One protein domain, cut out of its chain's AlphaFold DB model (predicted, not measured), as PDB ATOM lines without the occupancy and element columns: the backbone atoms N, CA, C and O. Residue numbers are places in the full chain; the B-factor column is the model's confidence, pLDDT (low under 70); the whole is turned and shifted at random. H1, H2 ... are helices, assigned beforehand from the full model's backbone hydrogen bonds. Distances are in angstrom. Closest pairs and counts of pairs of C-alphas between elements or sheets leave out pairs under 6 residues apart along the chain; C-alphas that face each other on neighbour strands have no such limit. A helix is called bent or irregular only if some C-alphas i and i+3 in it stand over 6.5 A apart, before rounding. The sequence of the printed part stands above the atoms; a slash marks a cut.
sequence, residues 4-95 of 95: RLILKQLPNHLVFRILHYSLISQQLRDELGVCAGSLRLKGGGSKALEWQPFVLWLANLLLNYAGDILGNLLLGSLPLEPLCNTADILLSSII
ATOM      1  N   ARG A   4       3.653  67.451  25.853       61.47
ATOM      2  CA  ARG A   4       4.247  66.138  26.166       61.47
ATOM      3  C   ARG A   4       3.268  64.960  26.080       61.47
ATOM      4  O   ARG A   4       3.696  63.868  25.727       61.47
ATOM      5  N   LEU A   5       1.990  65.152  26.420       61.56
ATOM      6  CA  LEU A   5       0.976  64.091  26.316       61.56
ATOM      7  C   LEU A   5       0.537  63.894  24.864       61.56
ATOM      8  O   LEU A   5       0.395  62.759  24.424       61.56
ATOM      9  N   ILE A   6       0.424  64.990  24.110       63.81
ATOM     10  CA  ILE A   6       0.107  64.963  22.676       63.81
ATOM     11  C   ILE A   6       1.229  64.253  21.901       63.81
ATOM     12  O   ILE A   6       0.964  63.309  21.162       63.81
ATOM     13  N   LEU A   7       2.493  64.617  22.151       62.53
ATOM     14  CA  LEU A   7       3.667  63.966  21.551       62.53
ATOM     15  C   LEU A   7       3.797  62.480  21.924       62.53
ATOM     16  O   LEU A   7       4.308  61.704  21.127       62.53
ATOM     17  N   LYS A   8       3.319  62.063  23.106       63.28
ATOM     18  CA  LYS A   8       3.292  60.644  23.506       63.28
ATOM     19  C   LYS A   8       2.206  59.828  22.803       63.28
ATOM     20  O   LYS A   8       2.369  58.622  22.671       63.28
ATOM     21  N   GLN A   9       1.105  60.451  22.384       61.72
ATOM     22  CA  GLN A   9       0.016  59.767  21.671       61.72
ATOM     23  C   GLN A   9       0.240  59.705  20.155       61.72
ATOM     24  O   GLN A   9      -0.320  58.845  19.480       61.72
ATOM     25  N   LEU A  10       1.087  60.590  19.635       57.81
ATOM     26  CA  LEU A  10       1.433  60.715  18.221       57.81
ATOM     27  C   LEU A  10       1.939  59.412  17.552       57.81
ATOM     28  O   LEU A  10       1.446  59.105  16.467       57.81
ATOM     29  N   PRO A  11       2.821  58.594  18.169       57.56
ATOM     30  CA  PRO A  11       3.319  57.347  17.568       57.56
ATOM     31  C   PRO A  11       2.246  56.259  17.413       57.56
ATOM     32  O   PRO A  11       2.326  55.432  16.513       57.56
ATOM     33  N   ASN A  12       1.216  56.284  18.267       60.84
ATOM     34  CA  ASN A  12       0.088  55.347  18.219       60.84
ATOM     35  C   ASN A  12      -1.041  55.830  17.304       60.84
ATOM     36  O   ASN A  12      -2.043  55.136  17.131       60.84
ATOM     37  N   HIS A  13      -0.913  57.028  16.733       69.06
ATOM     38  CA  HIS A  13      -1.940  57.568  15.866       69.06
ATOM     39  C   HIS A  13      -1.896  56.841  14.519       69.06
ATOM     40  O   HIS A  13      -0.854  56.758  13.871       69.06
ATOM     41  N   LEU A  14      -3.052  56.338  14.089       76.06
ATOM     42  CA  LEU A  14      -3.235  55.493  12.905       76.06
ATOM     43  C   LEU A  14      -2.530  56.051  11.652       76.06
ATOM     44  O   LEU A  14      -1.919  55.306  10.897       76.06
ATOM     45  N   VAL A  15      -2.519  57.377  11.491       81.75
ATOM     46  CA  VAL A  15      -1.822  58.082  10.399       81.75
ATOM     47  C   VAL A  15      -0.310  57.824  10.381       81.75
ATOM     48  O   VAL A  15       0.241  57.564   9.317       81.75
ATOM     49  N   PHE A  16       0.373  57.859  11.529       82.56
ATOM     50  CA  PHE A  16       1.821  57.617  11.585       82.56
ATOM     51  C   PHE A  16       2.165  56.170  11.262       82.56
ATOM     52  O   PHE A  16       3.177  55.906  10.619       82.56
ATOM     53  N   ARG A  17       1.283  55.244  11.636       81.19
ATOM     54  CA  ARG A  17       1.422  53.826  11.306       81.19
ATOM     55  C   ARG A  17       1.258  53.581   9.811       81.19
ATOM     56  O   ARG A  17       2.086  52.902   9.218       81.19
ATOM     57  N   ILE A  18       0.259  54.209   9.186       85.19
ATOM     58  CA  ILE A  18       0.089  54.176   7.725       85.19
ATOM     59  C   ILE A  18       1.313  54.765   7.022       85.19
ATOM     60  O   ILE A  18       1.798  54.175   6.060       85.19
ATOM     61  N   LEU A  19       1.821  55.910   7.490       88.00
ATOM     62  CA  LEU A  19       3.009  56.544   6.913       88.00
ATOM     63  C   LEU A  19       4.238  55.639   7.019       88.00
ATOM     64  O   LEU A  19       4.964  55.495   6.040       88.00
ATOM     65  N   HIS A  20       4.436  55.005   8.175       88.50
ATOM     66  CA  HIS A  20       5.505  54.034   8.377       88.50
ATOM     67  C   HIS A  20       5.388  52.869   7.388       88.50
ATOM     68  O   HIS A  20       6.328  52.618   6.638       88.50
ATOM     69  N   TYR A  21       4.220  52.223   7.308       88.06
ATOM     70  CA  TYR A  21       4.006  51.104   6.385       88.06
ATOM     71  C   TYR A  21       4.184  51.519   4.924       88.06
ATOM     72  O   TYR A  21       4.838  50.822   4.158       88.06
ATOM     73  N   SER A  22       3.688  52.699   4.550       87.62
ATOM     74  CA  SER A  22       3.831  53.233   3.190       87.62
ATOM     75  C   SER A  22       5.293  53.457   2.818       87.62
ATOM     76  O   SER A  22       5.702  53.121   1.706       87.62
ATOM     77  N   LEU A  23       6.083  54.015   3.742       90.81
ATOM     78  CA  LEU A  23       7.500  54.282   3.526       90.81
ATOM     79  C   LEU A  23       8.283  52.978   3.349       90.81
ATOM     80  O   LEU A  23       9.053  52.867   2.400       90.81
ATOM     81  N   ILE A  24       8.048  51.987   4.211       89.19
ATOM     82  CA  ILE A  24       8.698  50.674   4.120       89.19
ATOM     83  C   ILE A  24       8.304  49.960   2.819       89.19
ATOM     84  O   ILE A  24       9.186  49.520   2.078       89.19
ATOM     85  N   SER A  25       7.010  49.928   2.476       87.25
ATOM     86  CA  SER A  25       6.523  49.383   1.199       87.25
ATOM     87  C   SER A  25       7.160  50.102  -0.001       87.25
ATOM     88  O   SER A  25       7.439  49.487  -1.032       87.25
ATOM     89  N   GLN A  26       7.389  51.417   0.086       87.56
ATOM     90  CA  GLN A  26       8.075  52.176  -0.961       87.56
ATOM     91  C   GLN A  26       9.564  51.824  -1.047       87.56
ATOM     92  O   GLN A  26      10.031  51.513  -2.137       87.56
ATOM     93  N   GLN A  27      10.281  51.781   0.075       88.12
ATOM     94  CA  GLN A  27      11.695  51.395   0.114       88.12
ATOM     95  C   GLN A  27      11.915  49.982  -0.434       88.12
ATOM     96  O   GLN A  27      12.807  49.773  -1.252       88.12
ATOM     97  N   LEU A  28      11.063  49.024  -0.057       86.12
ATOM     98  CA  LEU A  28      11.120  47.663  -0.588       86.12
ATOM     99  C   LEU A  28      10.905  47.644  -2.109       86.12
ATOM    100  O   LEU A  28      11.622  46.948  -2.828       86.12
ATOM    101  N   ARG A  29       9.937  48.420  -2.615       83.88
ATOM    102  CA  ARG A  29       9.695  48.555  -4.061       83.88
ATOM    103  C   ARG A  29      10.871  49.197  -4.789       83.88
ATOM    104  O   ARG A  29      11.206  48.729  -5.874       83.88
ATOM    105  N   ASP A  30      11.486  50.222  -4.213       84.69
ATOM    106  CA  ASP A  30      12.626  50.917  -4.807       84.69
ATOM    107  C   ASP A  30      13.851  49.989  -4.873       84.69
ATOM    108  O   ASP A  30      14.445  49.849  -5.941       84.69
ATOM    109  N   GLU A  31      14.167  49.258  -3.801       81.81
ATOM    110  CA  GLU A  31      15.256  48.265  -3.770       81.81
ATOM    111  C   GLU A  31      15.047  47.135  -4.794       81.81
ATOM    112  O   GLU A  31      15.950  46.778  -5.561       81.81
ATOM    113  N   LEU A  32      13.823  46.602  -4.879       76.12
ATOM    114  CA  LEU A  32      13.467  45.591  -5.878       76.12
ATOM    115  C   LEU A  32      13.483  46.164  -7.304       76.12
ATOM    116  O   LEU A  32      13.897  45.477  -8.241       76.12
ATOM    117  N   GLY A  33      13.069  47.420  -7.478       67.19
ATOM    118  CA  GLY A  33      13.086  48.149  -8.743       67.19
ATOM    119  C   GLY A  33      14.504  48.443  -9.240       67.19
ATOM    120  O   GLY A  33      14.776  48.286 -10.432       67.19
ATOM    121  N   VAL A  34      15.429  48.782  -8.341       61.88
ATOM    122  CA  VAL A  34      16.864  48.947  -8.624       61.88
ATOM    123  C   VAL A  34      17.499  47.602  -8.981       61.88
ATOM    124  O   VAL A  34      18.221  47.513  -9.979       61.88
ATOM    125  N   CYS A  35      17.165  46.528  -8.261       55.94
ATOM    126  CA  CYS A  35      17.597  45.172  -8.615       55.94
ATOM    127  C   CYS A  35      17.068  44.745  -9.997       55.94
ATOM    128  O   CYS A  35      17.816  44.184 -10.802       55.94
ATOM    129  N   ALA A  36      15.812  45.068 -10.321       51.91
ATOM    130  CA  ALA A  36      15.218  44.825 -11.635       51.91
ATOM    131  C   ALA A  36      15.835  45.703 -12.743       51.91
ATOM    132  O   ALA A  36      15.978  45.249 -13.880       51.91
ATOM    133  N   GLY A  37      16.225  46.942 -12.424       49.38
ATOM    134  CA  GLY A  37      16.917  47.878 -13.316       49.38
ATOM    135  C   GLY A  37      18.346  47.440 -13.653       49.38
ATOM    136  O   GLY A  37      18.754  47.523 -14.810       49.38
ATOM    137  N   SER A  38      19.066  46.879 -12.678       48.59
ATOM    138  CA  SER A  38      20.371  46.231 -12.882       48.59
ATOM    139  C   SER A  38      20.252  44.962 -13.746       48.59
ATOM    140  O   SER A  38      21.034  44.752 -14.674       48.59
ATOM    141  N   LEU A  39      19.201  44.158 -13.535       48.44
ATOM    142  CA  LEU A  39      18.883  42.985 -14.365       48.44
ATOM    143  C   LEU A  39      18.421  43.345 -15.790       48.44
ATOM    144  O   LEU A  39      18.670  42.578 -16.721       48.44
ATOM    145  N   ARG A  40      17.804  44.517 -15.992       46.50
ATOM    146  CA  ARG A  40      17.381  45.014 -17.318       46.50
ATOM    147  C   ARG A  40      18.545  45.285 -18.273       46.50
ATOM    148  O   ARG A  40      18.350  45.170 -19.479       46.50
ATOM    149  N   LEU A  41      19.750  45.566 -17.769       48.31
ATOM    150  CA  LEU A  41      20.962  45.643 -18.602       48.31
ATOM    151  C   LEU A  41      21.382  44.273 -19.170       48.31
ATOM    152  O   LEU A  41      22.237  44.207 -20.050       48.31
ATOM    153  N   LYS A  42      20.756  43.177 -18.718       44.91
ATOM    154  CA  LYS A  42      21.033  41.804 -19.150       44.91
ATOM    155  C   LYS A  42      19.788  41.130 -19.749       44.91
ATOM    156  O   LYS A  42      19.405  40.043 -19.342       44.91
ATOM    157  N   GLY A  43      19.152  41.777 -20.729       41.50
ATOM    158  CA  GLY A  43      18.425  41.110 -21.827       41.50
ATOM    159  C   GLY A  43      17.252  40.171 -21.497       41.50
ATOM    160  O   GLY A  43      16.848  39.403 -22.366       41.50
ATOM    161  N   GLY A  44      16.687  40.206 -20.292       41.25
ATOM    162  CA  GLY A  44      15.505  39.426 -19.926       41.25
ATOM    163  C   GLY A  44      14.419  40.349 -19.401       41.25
ATOM    164  O   GLY A  44      14.660  41.101 -18.460       41.25
ATOM    165  N   GLY A  45      13.236  40.319 -20.022       43.94
ATOM    166  CA  GLY A  45      12.081  41.115 -19.610       43.94
ATOM    167  C   GLY A  45      11.814  41.035 -18.104       43.94
ATOM    168  O   GLY A  45      12.151  40.055 -17.453       43.94
ATOM    169  N   SER A  46      11.238  42.109 -17.573       47.53
ATOM    170  CA  SER A  46      10.903  42.379 -16.169       47.53
ATOM    171  C   SER A  46      10.267  41.199 -15.398       47.53
ATOM    172  O   SER A  46       9.075  41.216 -15.114       47.53
ATOM    173  N   LYS A  47      11.066  40.204 -14.998       51.66
ATOM    174  CA  LYS A  47      10.656  39.058 -14.165       51.66
ATOM    175  C   LYS A  47      10.577  39.379 -12.669       51.66
ATOM    176  O   LYS A  47      10.181  38.534 -11.880       51.66
ATOM    177  N   ALA A  48      10.942  40.592 -12.249       52.50
ATOM    178  CA  ALA A  48      10.897  40.984 -10.838       52.50
ATOM    179  C   ALA A  48       9.462  41.025 -10.267       52.50
ATOM    180  O   ALA A  48       9.274  40.743  -9.091       52.50
ATOM    181  N   LEU A  49       8.445  41.288 -11.099       50.69
ATOM    182  CA  LEU A  49       7.032  41.188 -10.697       50.69
ATOM    183  C   LEU A  49       6.469  39.753 -10.730       50.69
ATOM    184  O   LEU A  49       5.370  39.537 -10.236       50.69
ATOM    185  N   GLU A  50       7.200  38.775 -11.279       54.53
ATOM    186  CA  GLU A  50       6.843  37.346 -11.183       54.53
ATOM    187  C   GLU A  50       7.344  36.707  -9.875       54.53
ATOM    188  O   GLU A  50       7.186  35.502  -9.666       54.53
ATOM    189  N   TRP A  51       7.951  37.486  -8.972       61.03
ATOM    190  CA  TRP A  51       8.295  36.994  -7.644       61.03
ATOM    191  C   TRP A  51       7.010  36.691  -6.885       61.03
ATOM    192  O   TRP A  51       6.095  37.508  -6.825       61.03
ATOM    193  N   GLN A  52       6.949  35.475  -6.346       72.25
ATOM    194  CA  GLN A  52       5.804  34.910  -5.645       72.25
ATOM    195  C   GLN A  52       5.154  35.976  -4.743       72.25
ATOM    196  O   GLN A  52       5.810  36.440  -3.808       72.25
ATOM    197  N   PRO A  53       3.890  36.377  -4.988       80.69
ATOM    198  CA  PRO A  53       3.262  37.508  -4.295       80.69
ATOM    199  C   PRO A  53       3.249  37.317  -2.776       80.69
ATOM    200  O   PRO A  53       3.360  38.274  -2.019       80.69
ATOM    201  N   PHE A  54       3.208  36.059  -2.337       84.69
ATOM    202  CA  PHE A  54       3.362  35.677  -0.942       84.69
ATOM    203  C   PHE A  54       4.719  36.073  -0.345       84.69
ATOM    204  O   PHE A  54       4.766  36.576   0.770       84.69
ATOM    205  N   VAL A  55       5.822  35.879  -1.073       84.38
ATOM    206  CA  VAL A  55       7.173  36.224  -0.601       84.38
ATOM    207  C   VAL A  55       7.328  37.735  -0.497       84.38
ATOM    208  O   VAL A  55       7.881  38.221   0.485       84.38
ATOM    209  N   LEU A  56       6.799  38.480  -1.471       85.56
ATOM    210  CA  LEU A  56       6.815  39.942  -1.445       85.56
ATOM    211  C   LEU A  56       5.998  40.486  -0.267       85.56
ATOM    212  O   LEU A  56       6.470  41.342   0.478       85.56
ATOM    213  N   TRP A  57       4.794  39.946  -0.074       88.69
ATOM    214  CA  TRP A  57       3.934  40.279   1.056       88.69
ATOM    215  C   TRP A  57       4.610  39.961   2.394       88.69
ATOM    216  O   TRP A  57       4.649  40.810   3.282       88.69
ATOM    217  N   LEU A  58       5.206  38.773   2.520       89.44
ATOM    218  CA  LEU A  58       5.902  38.356   3.732       89.44
ATOM    219  C   LEU A  58       7.125  39.235   4.014       89.44
ATOM    220  O   LEU A  58       7.333  39.627   5.158       89.44
ATOM    221  N   ALA A  59       7.911  39.582   2.993       89.44
ATOM    222  CA  ALA A  59       9.048  40.486   3.138       89.44
ATOM    223  C   ALA A  59       8.602  41.876   3.613       89.44
ATOM    224  O   ALA A  59       9.193  42.420   4.545       89.44
ATOM    225  N   ASN A  60       7.525  42.415   3.033       90.06
ATOM    226  CA  ASN A  60       6.948  43.687   3.462       90.06
ATOM    227  C   ASN A  60       6.489  43.636   4.926       90.06
ATOM    228  O   ASN A  60       6.799  44.517   5.724       90.06
ATOM    229  N   LEU A  61       5.786  42.567   5.295       90.94
ATOM    230  CA  LEU A  61       5.287  42.348   6.646       90.94
ATOM    231  C   LEU A  61       6.435  42.235   7.660       90.94
ATOM    232  O   LEU A  61       6.411  42.910   8.684       90.94
ATOM    233  N   LEU A  62       7.477  41.460   7.360       91.44
ATOM    234  CA  LEU A  62       8.645  41.335   8.235       91.44
ATOM    235  C   LEU A  62       9.406  42.657   8.385       91.44
ATOM    236  O   LEU A  62       9.843  42.972   9.488       91.44
ATOM    237  N   LEU A  63       9.539  43.447   7.315       91.31
ATOM    238  CA  LEU A  63      10.183  44.764   7.374       91.31
ATOM    239  C   LEU A  63       9.374  45.762   8.210       91.31
ATOM    240  O   LEU A  63       9.956  46.496   9.009       91.31
ATOM    241  N   ASN A  64       8.045  45.744   8.096       90.69
ATOM    242  CA  ASN A  64       7.162  46.610   8.880       90.69
ATOM    243  C   ASN A  64       7.270  46.378  10.393       90.69
ATOM    244  O   ASN A  64       7.120  47.329  11.157       90.69
ATOM    245  N   TYR A  65       7.561  45.147  10.822       90.25
ATOM    246  CA  TYR A  65       7.723  44.783  12.236       90.25
ATOM    247  C   TYR A  65       9.177  44.494  12.629       90.25
ATOM    248  O   TYR A  65       9.424  43.988  13.721       90.25
ATOM    249  N   ALA A  66      10.161  44.813  11.781       90.75
ATOM    250  CA  ALA A  66      11.555  44.424  12.008       90.75
ATOM    251  C   ALA A  66      12.116  44.956  13.336       90.75
ATOM    252  O   ALA A  66      12.865  44.252  14.010       90.75
ATOM    253  N   GLY A  67      11.727  46.172  13.731       90.69
ATOM    254  CA  GLY A  67      12.126  46.765  15.009       90.69
ATOM    255  C   GLY A  67      11.611  45.977  16.214       90.69
ATOM    256  O   GLY A  67      12.387  45.675  17.117       90.69
ATOM    257  N   ASP A  68      10.336  45.587  16.194       89.75
ATOM    258  CA  ASP A  68       9.710  44.814  17.272       89.75
ATOM    259  C   ASP A  68      10.235  43.375  17.305       89.75
ATOM    260  O   ASP A  68      10.552  42.855  18.371       89.75
ATOM    261  N   ILE A  69      10.409  42.750  16.135       92.31
ATOM    262  CA  ILE A  69      10.995  41.408  16.008       92.31
ATOM    263  C   ILE A  69      12.420  41.401  16.571       92.31
ATOM    264  O   ILE A  69      12.773  40.520  17.359       92.31
ATOM    265  N   LEU A  70      13.244  42.385  16.195       94.00
ATOM    266  CA  LEU A  70      14.610  42.514  16.695       94.00
ATOM    267  C   LEU A  70      14.624  42.807  18.197       94.00
ATOM    268  O   LEU A  70      15.412  42.207  18.924       94.00
ATOM    269  N   GLY A  71      13.737  43.683  18.673       93.38
ATOM    270  CA  GLY A  71      13.561  43.959  20.096       93.38
ATOM    271  C   GLY A  71      13.231  42.693  20.883       93.38
ATOM    272  O   GLY A  71      13.892  42.399  21.877       93.38
ATOM    273  N   ASN A  72      12.286  41.893  20.393       92.44
ATOM    274  CA  ASN A  72      11.895  40.641  21.027       92.44
ATOM    275  C   ASN A  72      13.019  39.598  21.018       92.44
ATOM    276  O   ASN A  72      13.272  38.957  22.037       92.44
ATOM    277  N   LEU A  73      13.761  39.482  19.912       93.44
ATOM    278  CA  LEU A  73      14.954  38.632  19.842       93.44
ATOM    279  C   LEU A  73      16.003  39.030  20.886       93.44
ATOM    280  O   LEU A  73      16.544  38.163  21.571       93.44
ATOM    281  N   LEU A  74      16.276  40.330  21.025       94.94
ATOM    282  CA  LEU A  74      17.252  40.851  21.987       94.94
ATOM    283  C   LEU A  74      16.804  40.667  23.442       94.94
ATOM    284  O   LEU A  74      17.642  40.486  24.323       94.94
ATOM    285  N   LEU A  75      15.496  40.699  23.693       94.50
ATOM    286  CA  LEU A  75      14.905  40.492  25.015       94.50
ATOM    287  C   LEU A  75      14.681  39.007  25.352       94.50
ATOM    288  O   LEU A  75      14.302  38.696  26.481       94.50
ATOM    289  N   GLY A  76      14.913  38.091  24.406       91.56
ATOM    290  CA  GLY A  76      14.641  36.660  24.573       91.56
ATOM    291  C   GLY A  76      13.148  36.319  24.645       91.56
ATOM    292  O   GLY A  76      12.790  35.254  25.150       91.56
ATOM    293  N   SER A  77      12.277  37.215  24.175       90.44
ATOM    294  CA  SER A  77      10.834  36.989  24.056       90.44
ATOM    295  C   SER A  77      10.482  36.389  22.689       90.44
ATOM    296  O   SER A  77      11.352  36.117  21.860       90.44
ATOM    297  N   LEU A  78       9.193  36.119  22.450       90.56
ATOM    298  CA  LEU A  78       8.737  35.500  21.209       90.56
ATOM    299  C   LEU A  78       8.932  36.478  20.028       90.56
ATOM    300  O   LEU A  78       8.235  37.490  19.955       90.56
ATOM    301  N   PRO A  79       9.812  36.184  19.051       86.06
ATOM    302  CA  PRO A  79      10.165  37.143  17.996       86.06
ATOM    303  C   PRO A  79       8.982  37.566  17.128       86.06
ATOM    304  O   PRO A  79       8.927  38.687  16.646       86.06
ATOM    305  N   LEU A  80       8.028  36.655  16.932       90.31
ATOM    306  CA  LEU A  80       6.874  36.840  16.052       90.31
ATOM    307  C   LEU A  80       5.604  37.258  16.803       90.31
ATOM    308  O   LEU A  80       4.547  37.344  16.191       90.31
ATOM    309  N   GLU A  81       5.696  37.549  18.101       88.38
ATOM    310  CA  GLU A  81       4.600  38.136  18.881       88.38
ATOM    311  C   GLU A  81       3.918  39.350  18.216       88.38
ATOM    312  O   GLU A  81       2.684  39.377  18.212       88.38
ATOM    313  N   PRO A  82       4.628  40.317  17.588       84.62
ATOM    314  CA  PRO A  82       3.964  41.433  16.904       84.62
ATOM    315  C   PRO A  82       3.043  40.991  15.754       84.62
ATOM    316  O   PRO A  82       2.079  41.685  15.435       84.62
ATOM    317  N   LEU A  83       3.268  39.804  15.176       86.88
ATOM    318  CA  LEU A  83       2.418  39.241  14.122       86.88
ATOM    319  C   LEU A  83       1.110  38.631  14.654       86.88
ATOM    320  O   LEU A  83       0.288  38.143  13.885       86.88
ATOM    321  N   CYS A  84       0.877  38.651  15.962       87.19
ATOM    322  CA  CYS A  84      -0.406  38.237  16.524       87.19
ATOM    323  C   CYS A  84      -1.482  39.328  16.383       87.19
ATOM    324  O   CYS A  84      -2.669  39.048  16.572       87.19
ATOM    325  N   ASN A  85      -1.106  40.567  16.042       85.00
ATOM    326  CA  ASN A  85      -2.054  41.664  15.890       85.00
ATOM    327  C   ASN A  85      -2.683  41.689  14.487       85.00
ATOM    328  O   ASN A  85      -2.161  42.273  13.535       85.00
ATOM    329  N   THR A  86      -3.853  41.062  14.372       84.56
ATOM    330  CA  THR A  86      -4.575  40.894  13.103       84.56
ATOM    331  C   THR A  86      -4.996  42.210  12.453       84.56
ATOM    332  O   THR A  86      -4.941  42.314  11.228       84.56
ATOM    333  N   ALA A  87      -5.381  43.225  13.232       82.81
ATOM    334  CA  ALA A  87      -5.802  44.520  12.693       82.81
ATOM    335  C   ALA A  87      -4.657  45.219  11.948       82.81
ATOM    336  O   ALA A  87      -4.853  45.803  10.881       82.81
ATOM    337  N   ASP A  88      -3.449  45.098  12.482       81.00
ATOM    338  CA  ASP A  88      -2.287  45.790  11.948       81.00
ATOM    339  C   ASP A  88      -1.665  45.046  10.771       81.00
ATOM    340  O   ASP A  88      -1.186  45.672   9.825       81.00
ATOM    341  N   ILE A  89      -1.743  43.714  10.780       84.94
ATOM    342  CA  ILE A  89      -1.416  42.891   9.612       84.94
ATOM    343  C   ILE A  89      -2.342  43.231   8.450       84.94
ATOM    344  O   ILE A  89      -1.854  43.470   7.344       84.94
ATOM    345  N   LEU A  90      -3.654  43.304   8.695       85.19
ATOM    346  CA  LEU A  90      -4.626  43.689   7.672       85.19
ATOM    347  C   LEU A  90      -4.324  45.089   7.130       85.19
ATOM    348  O   LEU A  90      -4.255  45.256   5.915       85.19
ATOM    349  N   LEU A  91      -4.060  46.060   8.010       82.06
ATOM    350  CA  LEU A  91      -3.700  47.421   7.607       82.06
ATOM    351  C   LEU A  91      -2.438  47.434   6.728       82.06
ATOM    352  O   LEU A  91      -2.450  48.034   5.660       82.06
ATOM    353  N   SER A  92      -1.378  46.730   7.139       81.69
ATOM    354  CA  SER A  92      -0.115  46.649   6.385       81.69
ATOM    355  C   SER A  92      -0.222  45.883   5.062       81.69
ATOM    356  O   SER A  92       0.577  46.108   4.163       81.69
ATOM    357  N   SER A  93      -1.200  44.984   4.924       83.00
ATOM    358  CA  SER A  93      -1.394  44.187   3.706       83.00
ATOM    359  C   SER A  93      -2.145  44.952   2.613       83.00
ATOM    360  O   SER A  93      -2.104  44.555   1.452       83.00
ATOM    361  N   ILE A  94      -2.861  46.016   2.991       81.25
ATOM    362  CA  ILE A  94      -3.640  46.867   2.081       81.25
ATOM    363  C   ILE A  94      -2.786  48.030   1.532       81.25
ATOM    364  O   ILE A  94      -3.150  48.621   0.516       81.25
ATOM    365  N   ILE A  95      -1.667  48.353   2.194       70.75
ATOM    366  CA  ILE A  95      -0.778  49.493   1.902       70.75
ATOM    367  C   ILE A  95       0.417  49.064   1.043       70.75
ATOM    368  O   ILE A  95       0.625  49.696  -0.018       70.75
TER     369      ILE A  95
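AT A GLANCE: This is residues 4 to 95 of the 95 residues of the protein "uncharacterized protein LOC108049166" of Drosophila rhopaloa (UniProt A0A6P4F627). One long helix, H2, makes most of the length, with H1 sticking out past its first end as residues 4 to 13, while from its other end the chain folds back through H3 to H4. The last part of H4 and the helix H7 meet the first half of H2 as three crossed helices, and H5 with H6 makes a side arm beyond H4. The 92 printed residues have seven named helices, in the order H1 to H7, and no named strand; the class is all helix. The whole is loose, with a radius of gyration of the C-alphas of 16.3 A, and elongated, spanning 55 by 30 by 22 A.

HOW THE PARTS SIT: H2, residues 14 to 40, is the hub and touches three helices. Its residues 20 to 28 alone touch residues 60 to 64 of H4, residues 53 to 64, at a steep tilt of 52 degrees, opposite ways; the closest C-alphas, of Tyr 21 and Asn 64, are 6.0 A apart. H7, residues 86 to 94, only just touches H2, at residues 18 to 21 of H2 alone, with 3 pairs of C-alphas within 8 A, the closest those of Tyr 21 and Ser 92 at 6.1 A; the tilt is steep, 45 degrees, the same way. H4 and H7 touch at a steep tilt of 62 degrees, opposite ways, closest at the C-alphas of Leu 61 and Ser 92, 6.9 A. The helix packing is mostly crossed. H3, residues 47 to 50, touches residues 32 to 36 of H2 alone, closest at the C-alphas of Ala 36 and Ala 48, 5.8 A. H1, residues 4 to 12, is close to H2 but not clearly touching, closest at the C-alphas of Leu 10 and Phe 16, 7.3 A. H5, residues 66 to 75, meets H4 only through their link and is apart from H2. H6, residues 81 to 84, only just touches H5, with 3 pairs of C-alphas within 8 A, the closest those of Asp 68 and Pro 82 at 6.7 A. In H2, H4, H5 and H7 every O i to N i+4 pair is within hydrogen-bond range, in H1 3 of 5; H3 and H6 are too short for such a pair.

IN THESE COORDINATES: H2 runs 38.1 A from C-alpha 14 at (-3.235, 55.493, 12.905) to C-alpha 40 at (17.381, 45.014, -17.318). H4 is 16.5 A long, H5 14.0 A and H7 12.6 A, with C-alpha 94 at (-3.640, 46.867, 2.081). H3 and H6 have 4 residues each. H1, 14.0 A, is only just irregular: C-alphas 8 and 11 are 6.8 A apart.

THE WHOLE: The C-alphas farthest apart, of Leu 5 and Gly 43, are 56.1 A apart. The printed part has no cut. The link H2 to H3 is short, the others are tight. Residues 50 to 55, of which 53 to 55 belong to H4, stand free. The mean pLDDT of the printed part is 76.6; residues 4 to 13 and 33 to 51 are under 70.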